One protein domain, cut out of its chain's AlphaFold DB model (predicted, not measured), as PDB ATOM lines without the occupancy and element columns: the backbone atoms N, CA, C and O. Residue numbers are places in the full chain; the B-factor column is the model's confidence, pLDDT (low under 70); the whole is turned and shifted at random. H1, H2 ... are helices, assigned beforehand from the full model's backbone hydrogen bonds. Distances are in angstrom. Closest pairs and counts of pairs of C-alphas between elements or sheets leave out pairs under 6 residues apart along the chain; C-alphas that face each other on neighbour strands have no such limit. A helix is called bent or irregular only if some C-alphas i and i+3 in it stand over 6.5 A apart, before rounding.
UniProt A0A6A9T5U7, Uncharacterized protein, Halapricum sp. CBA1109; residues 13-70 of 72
ATOM      1  N   GLU A  13     138.893 160.327 189.112       96.50
ATOM      2  CA  GLU A  13     138.620 158.906 189.331       96.50
ATOM      3  C   GLU A  13     139.754 158.028 188.779       96.50
ATOM      4  O   GLU A  13     140.244 157.130 189.464       96.50
ATOM      5  N   THR A  14     140.236 158.337 187.574       94.00
ATOM      6  CA  THR A  14     141.366 157.638 186.952       94.00
ATOM      7  C   THR A  14     142.649 157.859 187.748       94.00
ATOM      8  O   THR A  14     143.352 156.893 188.050       94.00
ATOM      9  N   ALA A  15     142.928 159.099 188.158       93.69
ATOM     10  CA  ALA A  15     144.095 159.422 188.979       93.69
ATOM     11  C   ALA A  15     144.089 158.667 190.322       93.69
ATOM     12  O   ALA A  15     145.121 158.142 190.741       93.69
ATOM     13  N   ALA A  16     142.928 158.547 190.973       94.81
ATOM     14  CA  ALA A  16     142.778 157.814 192.227       94.81
ATOM     15  C   ALA A  16     143.039 156.309 192.058       94.81
ATOM     16  O   ALA A  16     143.708 155.699 192.894       94.81
ATOM     17  N   VAL A  17     142.556 155.710 190.963       94.44
ATOM     18  CA  VAL A  17     142.831 154.301 190.637       94.44
ATOM     19  C   VAL A  17     144.325 154.073 190.410       94.44
ATOM     20  O   VAL A  17     144.882 153.113 190.944       94.44
ATOM     21  N   ILE A  18     144.985 154.960 189.659       92.94
ATOM     22  CA  ILE A  18     146.428 154.893 189.392       92.94
ATOM     23  C   ILE A  18     147.219 154.995 190.703       92.94
ATOM     24  O   ILE A  18     148.049 154.132 190.992       92.94
ATOM     25  N   ALA A  19     146.918 155.994 191.537       91.19
ATOM     26  CA  ALA A  19     147.577 156.178 192.830       91.19
ATOM     27  C   ALA A  19     147.368 154.977 193.769       91.19
ATOM     28  O   ALA A  19     148.285 154.583 194.488       91.19
ATOM     29  N   GLY A  20     146.186 154.352 193.735       93.56
ATOM     30  CA  GLY A  20     145.905 153.135 194.496       93.56
ATOM     31  C   GLY A  20     146.739 151.929 194.052       93.56
ATOM     32  O   GLY A  20     147.100 151.098 194.886       93.56
ATOM     33  N   ARG A  21     147.080 151.836 192.761       90.94
ATOM     34  CA  ARG A  21     147.932 150.763 192.220       90.94
ATOM     35  C   ARG A  21     149.406 150.948 192.566       90.94
ATOM     36  O   ARG A  21     150.075 149.942 192.786       90.94
ATOM     37  N   LEU A  22     149.879 152.192 192.681       92.06
ATOM     38  CA  LEU A  22     151.289 152.524 192.929       92.06
ATOM     39  C   LEU A  22     151.897 151.735 194.101       92.06
ATOM     40  O   LEU A  22     153.003 151.217 193.987       92.06
ATOM     41  N   ALA A  23     151.147 151.568 195.197       85.81
ATOM     42  CA  ALA A  23     151.604 150.862 196.399       85.81
ATOM     43  C   ALA A  23     151.976 149.380 196.175       85.81
ATOM     44  O   ALA A  23     152.633 148.782 197.025       85.81
ATOM     45  N   GLY A  24     151.535 148.776 195.067       88.12
ATOM     46  CA  GLY A  24     151.872 147.407 194.673       88.12
ATOM     47  C   GLY A  24     152.967 147.309 193.610       88.12
ATOM     48  O   GLY A  24     153.186 146.217 193.091       88.12
ATOM     49  N   THR A  25     153.613 148.419 193.255       90.69
ATOM     50  CA  THR A  25     154.592 148.496 192.161       90.69
ATOM     51  C   THR A  25     155.973 148.919 192.662       90.69
ATOM     52  O   THR A  25     156.130 149.308 193.818       90.69
ATOM     53  N   GLU A  26     156.981 148.832 191.796       91.88
ATOM     54  CA  GLU A  26     158.353 149.273 192.086       91.88
ATOM     55  C   GLU A  26     158.580 150.784 191.911       91.88
ATOM     56  O   GLU A  26     159.656 151.280 192.237       91.88
ATOM     57  N   PHE A  27     157.581 151.519 191.417       93.81
ATOM     58  CA  PHE A  27     157.710 152.940 191.110       93.81
ATOM     59  C   PHE A  27     157.613 153.819 192.359       93.81
ATOM     60  O   PHE A  27     156.812 153.581 193.265       93.81
ATOM     61  N   GLU A  28     158.410 154.887 192.378       88.31
ATOM     62  CA  GLU A  28     158.502 155.824 193.504       88.31
ATOM     63  C   GLU A  28     157.511 156.994 193.386       88.31
ATOM     64  O   GLU A  28     157.219 157.669 194.377       88.31
ATOM     65  N   SER A  29     156.960 157.226 192.189       92.12
ATOM     66  CA  SER A  29     155.991 158.285 191.925       92.12
ATOM     67  C   SER A  29     154.892 157.854 190.952       92.12
ATOM     68  O   SER A  29     155.044 156.922 190.161       92.12
ATOM     69  N   VAL A  30     153.761 158.564 191.011       92.31
ATOM     70  CA  VAL A  30     152.658 158.393 190.052       92.31
ATOM     71  C   VAL A  30     153.118 158.739 188.637       92.31
ATOM     72  O   VAL A  30     152.731 158.051 187.700       92.31
ATOM     73  N   ASP A  31     153.952 159.770 188.492       92.06
ATOM     74  CA  ASP A  31     154.449 160.219 187.193       92.06
ATOM     75  C   ASP A  31     155.293 159.130 186.518       92.06
ATOM     76  O   ASP A  31     155.065 158.828 185.348       92.06
ATOM     77  N   ASP A  32     156.193 158.479 187.264       92.06
ATOM     78  CA  ASP A  32     157.041 157.400 186.737       92.06
ATOM     79  C   ASP A  32     156.210 156.179 186.336       92.06
ATOM     80  O   ASP A  32     156.397 155.614 185.257       92.06
ATOM     81  N   TYR A  33     155.249 155.797 187.182       93.94
ATOM     82  CA  TYR A  33     154.356 154.676 186.896       93.94
ATOM     83  C   TYR A  33     153.514 154.930 185.641       93.94
ATOM     84  O   TYR A  33     153.402 154.064 184.775       93.94
ATOM     85  N   VAL A  34     152.931 156.126 185.521       93.75
ATOM     86  CA  VAL A  34     152.105 156.497 184.367       93.75
ATOM     87  C   VAL A  34     152.945 156.596 183.101       93.75
ATOM     88  O   VAL A  34     152.505 156.119 182.059       93.75
ATOM     89  N   ALA A  35     154.147 157.172 183.177       92.69
ATOM     90  CA  ALA A  35     155.050 157.252 182.036       92.69
ATOM     91  C   ALA A  35     155.415 155.857 181.510       92.69
ATOM     92  O   ALA A  35     155.339 155.633 180.303       92.69
ATOM     93  N   PHE A  36     155.736 154.919 182.405       93.25
ATOM     94  CA  PHE A  36     156.042 153.538 182.035       93.25
ATOM     95  C   PHE A  36     154.843 152.834 181.390       93.25
ATOM     96  O   PHE A  36     154.959 152.308 180.289       93.25
ATOM     97  N   VAL A  37     153.674 152.866 182.039       93.00
ATOM     98  CA  VAL A  37     152.477 152.169 181.538       93.00
ATOM     99  C   VAL A  37     152.002 152.743 180.206       93.00
ATOM    100  O   VAL A  37     151.560 151.995 179.342       93.00
ATOM    101  N   LEU A  38     152.071 154.066 180.023       91.75
ATOM    102  CA  LEU A  38     151.708 154.685 178.749       91.75
ATOM    103  C   LEU A  38     152.709 154.349 177.643       91.75
ATOM    104  O   LEU A  38     152.276 154.178 176.511       91.75
ATOM    105  N   ALA A  39     154.006 154.258 177.949       90.31
ATOM    106  CA  ALA A  39     155.004 153.824 176.975       90.31
ATOM    107  C   ALA A  39     154.738 152.379 176.528       90.31
ATOM    108  O   ALA A  39     154.580 152.150 175.336       90.31
ATOM    109  N   GLU A  40     154.551 151.460 177.480       90.94
ATOM    110  CA  GLU A  40     154.253 150.050 177.193       90.94
ATOM    111  C   GLU A  40     152.955 149.892 176.383       90.94
ATOM    112  O   GLU A  40     152.908 149.131 175.421       90.94
ATOM    113  N   LEU A  41     151.914 150.662 176.718       91.06
ATOM    114  CA  LEU A  41     150.656 150.654 175.971       91.06
ATOM    115  C   LEU A  41     150.820 151.189 174.542       91.06
ATOM    116  O   LEU A  41     150.185 150.671 173.632       91.06
ATOM    117  N   LEU A  42     151.617 152.243 174.342       87.62
ATOM    118  CA  LEU A  42     151.868 152.788 173.007       87.62
ATOM    119  C   LEU A  42     152.689 151.815 172.162       87.62
ATOM    120  O   LEU A  42     152.348 151.616 171.006       87.62
ATOM    121  N   GLU A  43     153.699 151.173 172.750       85.88
ATOM    122  CA  GLU A  43     154.469 150.117 172.086       85.88
ATOM    123  C   GLU A  43     153.556 148.958 171.659       85.88
ATOM    124  O   GLU A  43     153.619 148.532 170.513       85.88
ATOM    125  N   GLU A  44     152.645 148.498 172.524       84.94
ATOM    126  CA  GLU A  44     151.691 147.435 172.172       84.94
ATOM    127  C   GLU A  44     150.694 147.865 171.081       84.94
ATOM    128  O   GLU A  44     150.323 147.052 170.239       84.94
ATOM    129  N   VAL A  45     150.273 149.134 171.065       82.00
ATOM    130  CA  VAL A  45     149.403 149.678 170.006       82.00
ATOM    131  C   VAL A  45     150.147 149.819 168.674       82.00
ATOM    132  O   VAL A  45     149.536 149.586 167.634       82.00
ATOM    133  N   ASP A  46     151.428 150.189 168.701       74.88
ATOM    134  CA  ASP A  46     152.273 150.315 167.506       74.88
ATOM    135  C   ASP A  46     152.662 148.936 166.926       74.88
ATOM    136  O   ASP A  46     152.784 148.799 165.709       74.88
ATOM    137  N   ASP A  47     152.838 147.909 167.770       70.06
ATOM    138  CA  ASP A  47     153.135 146.525 167.357       70.06
ATOM    139  C   ASP A  47     151.882 145.725 166.935       70.06
ATOM    140  O   ASP A  47     152.020 144.623 166.397       70.06
ATOM    141  N   ASP A  48     150.662 146.234 167.159       59.62
ATOM    142  CA  ASP A  48     149.424 145.568 166.737       59.62
ATOM    143  C   ASP A  48     149.125 145.870 165.250       59.62
ATOM    144  O   ASP A  48     148.695 146.979 164.911       59.62
ATOM    145  N   PRO A  49     149.292 144.894 164.330       55.12
ATOM    146  CA  PRO A  49     149.095 145.114 162.894       55.12
ATOM    147  C   PRO A  49     147.624 145.363 162.512       55.12
ATOM    148  O   PRO A  49     147.340 145.662 161.352       55.12
ATOM    149  N   ASP A  50     146.692 145.226 163.460       54.66
ATOM    150  CA  ASP A  50     145.249 145.373 163.278       54.66
ATOM    151  C   ASP A  50     144.667 146.577 164.082       54.66
ATOM    152  O   ASP A  50     143.443 146.772 164.115       54.66
ATOM    153  N   GLY A  51     145.519 147.410 164.706       47.84
ATOM    154  CA  GLY A  51     145.170 148.546 165.577       47.84
ATOM    155  C   GLY A  51     144.804 149.865 164.857       47.84
ATOM    156  O   GLY A  51     144.994 150.006 163.649       47.84
ATOM    157  N   PRO A  52     144.254 150.876 165.573       47.81
ATOM    158  CA  PRO A  52     143.554 152.033 164.982       47.81
ATOM    159  C   PRO A  52     144.423 153.012 164.172       47.81
ATOM    160  O   PRO A  52     143.860 153.819 163.431       47.81
ATOM    161  N   ASP A  53     145.748 152.920 164.277       48.47
ATOM    162  CA  ASP A  53     146.730 153.653 163.467       48.47
ATOM    163  C   ASP A  53     147.662 152.693 162.689       48.47
ATOM    164  O   ASP A  53     148.741 153.090 162.261       48.47
ATOM    165  N   GLY A  54     147.233 151.452 162.417       45.72
ATOM    166  CA  GLY A  54     147.894 150.516 161.489       45.72
ATOM    167  C   GLY A  54     147.794 150.957 160.019       45.72
ATOM    168  O   GLY A  54     147.444 150.175 159.136       45.72
ATOM    169  N   SER A  55     148.004 152.246 159.745       49.06
ATOM    170  CA  SER A  55     147.883 152.837 158.417       49.06
ATOM    171  C   SER A  55     149.242 152.847 157.711       49.06
ATOM    172  O   SER A  55     150.135 153.631 158.021       49.06
ATOM    173  N   ASP A  56     149.319 151.970 156.710       49.94
ATOM    174  CA  ASP A  56     150.140 152.023 155.492       49.94
ATOM    175  C   ASP A  56     151.567 151.448 155.502       49.94
ATOM    176  O   ASP A  56     152.046 151.100 154.425       49.94
ATOM    177  N   ALA A  57     152.253 151.278 156.636       48.84
ATOM    178  CA  ALA A  57     153.651 150.816 156.590       48.84
ATOM    179  C   ALA A  57     153.812 149.302 156.320       48.84
ATOM    180  O   ALA A  57     154.697 148.912 155.562       48.84
ATOM    181  N   ASP A  58     152.942 148.451 156.872       50.78
ATOM    182  CA  ASP A  58     153.141 146.992 156.832       50.78
ATOM    183  C   ASP A  58     152.430 146.275 155.669       50.78
ATOM    184  O   ASP A  58     152.828 145.178 155.265       50.78
ATOM    185  N   HIS A  59     151.400 146.879 155.066       51.16
ATOM    186  CA  HIS A  59     150.651 146.222 153.987       51.16
ATOM    187  C   HIS A  59     151.473 146.093 152.687       51.16
ATOM    188  O   HIS A  59     151.398 145.060 152.013       51.16
ATOM    189  N   ASP A  60     152.287 147.097 152.342       55.25
ATOM    190  CA  ASP A  60     153.130 147.083 151.134       55.25
ATOM    191  C   ASP A  60     154.242 146.018 151.201       55.25
ATOM    192  O   ASP A  60     154.520 145.330 150.208       55.25
ATOM    193  N   ASP A  61     154.835 145.810 152.379       59.03
ATOM    194  CA  ASP A  61     155.888 144.810 152.578       59.03
ATOM    195  C   ASP A  61     155.333 143.376 152.553       59.03
ATOM    196  O   ASP A  61     155.931 142.472 151.948       59.03
ATOM    197  N   VAL A  62     154.145 143.155 153.128       63.25
ATOM    198  CA  VAL A  62     153.466 141.850 153.076       63.25
ATOM    199  C   VAL A  62     152.989 141.534 151.656       63.25
ATOM    200  O   VAL A  62     153.208 140.416 151.179       63.25
ATOM    201  N   GLN A  63     152.407 142.500 150.939       62.81
ATOM    202  CA  GLN A  63     151.971 142.308 149.551       62.81
ATOM    203  C   GLN A  63     153.156 141.972 148.634       62.81
ATOM    204  O   GLN A  63     153.098 140.979 147.901       62.81
ATOM    205  N   SER A  64     154.262 142.714 148.750       69.31
ATOM    206  CA  SER A  64     155.491 142.469 147.982       69.31
ATOM    207  C   SER A  64     156.075 141.075 148.243       69.31
ATOM    208  O   SER A  64     156.572 140.399 147.334       69.31
ATOM    209  N   ARG A  65     155.993 140.592 149.489       72.56
ATOM    210  CA  ARG A  65     156.419 139.236 149.858       72.56
ATOM    211  C   ARG A  65     155.504 138.161 149.265       72.56
ATOM    212  O   ARG A  65     156.005 137.140 148.793       72.56
ATOM    213  N   LEU A  66     154.189 138.360 149.303       75.38
ATOM    214  CA  LEU A  66     153.212 137.393 148.794       75.38
ATOM    215  C   LEU A  66     153.260 137.264 147.265       75.38
ATOM    216  O   LEU A  66     153.181 136.140 146.763       75.38
ATOM    217  N   GLU A  67     153.476 138.367 146.540       72.25
ATOM    218  CA  GLU A  67     153.690 138.366 145.083       72.25
ATOM    219  C   GLU A  67     154.980 137.614 144.712       72.25
ATOM    220  O   GLU A  67     154.976 136.738 143.848       72.25
ATOM    221  N   SER A  68     156.074 137.857 145.444       76.88
ATOM    222  CA  SER A  68     157.355 137.152 145.258       76.88
ATOM    223  C   SER A  68     157.253 135.634 145.485       76.88
ATOM    224  O   SER A  68     157.964 134.846 144.857       76.88
ATOM    225  N   LEU A  69     156.341 135.206 146.363       84.00
ATOM    226  CA  LEU A  69     156.068 133.797 146.649       84.00
ATOM    227  C   LEU A  69     154.972 133.184 145.751       84.00
ATOM    228  O   LEU A  69     154.747 131.975 145.833       84.00
ATOM    229  N   GLY A  70     154.330 133.976 144.881       77.81
ATOM    230  CA  GLY A  70     153.348 133.514 143.892       77.81
ATOM    231  C   GLY A  70     151.977 133.148 144.463       77.81
ATOM    232  O   GLY A  70     151.276 132.312 143.893       77.81
TER     233      GLY A  70
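AT A GLANCE: This is residues 13 to 70 of the 72 residues of an uncharacterized protein of Halapricum sp. CBA1109 (UniProt A0A6A9T5U7). Three helices are strung out one after another in an extended rod: H1 stands crosswise at the first end of the long helix H2, and H3 continues the length beyond the other end of H2, past a loop of residues 48 to 56. There is no shared core, for H1 and H2 meet at one end of H2 and H3 touches no helix. The printed part has 58 residues with three named helices, in the order H1, H2, H3, and no named strand; the class is all helix. The whole is extended, with a radius of gyration of the C-alphas of 18.5 A, and the C-alphas span 55 by 22 by 14 A.

IN THESE COORDINATES: Find C-alpha 13 at (138.620, 158.906, 189.331), where H1, residues 13 to 22, begins; its first and last C-alphas are 14.6 A apart. After seven residues look for C-alpha 30 at (152.658, 158.393, 190.052); from there H2, residues 30 to 47, runs 25.6 A to C-alpha 47. Nine residues later H3, residues 57 to 68, begins at Ala 57 and runs 18.1 A to C-alpha 68 at (157.355, 137.152, 145.258). H3 is irregular, but only just: C-alphas 57 and 60 are 6.6 A apart, and its line is a rough one.

HOW THE PARTS SIT: Start at H1 and look across to H2: they touch, with 5 pairs of C-alphas within 8 A. Their closest C-alphas are those of Ala 19 and Val 30, 6.2 A apart. The lines of H1 and H2 are about perpendicular, at 80 degrees, and H2 touches H1 with residues 30 to 34 alone. Going on along H2, you find that residues 37 to 44 stand free. H2 and H3 are apart, and so are H1 and H3. In H1 and H2 every O i to N i+4 pair is within hydrogen-bond range; in H3 it is 7 of 8.

THE WHOLE: Measure the length from Ala 23 to Gly 70, the two C-alphas farthest apart, at 55.3 A; the outline is a rod. Residues 60 to 70, of which 60 to 68 belong to H3, stand free at the far end. The printed part runs from 13 to 70 with no cut, and both links, H1 to H2 and H2 to H3, are short but not tight. In the B-factor column the mean pLDDT of the printed part is 78.2, but residues 48 to 64 are under 70, and H3 has a mean of 63.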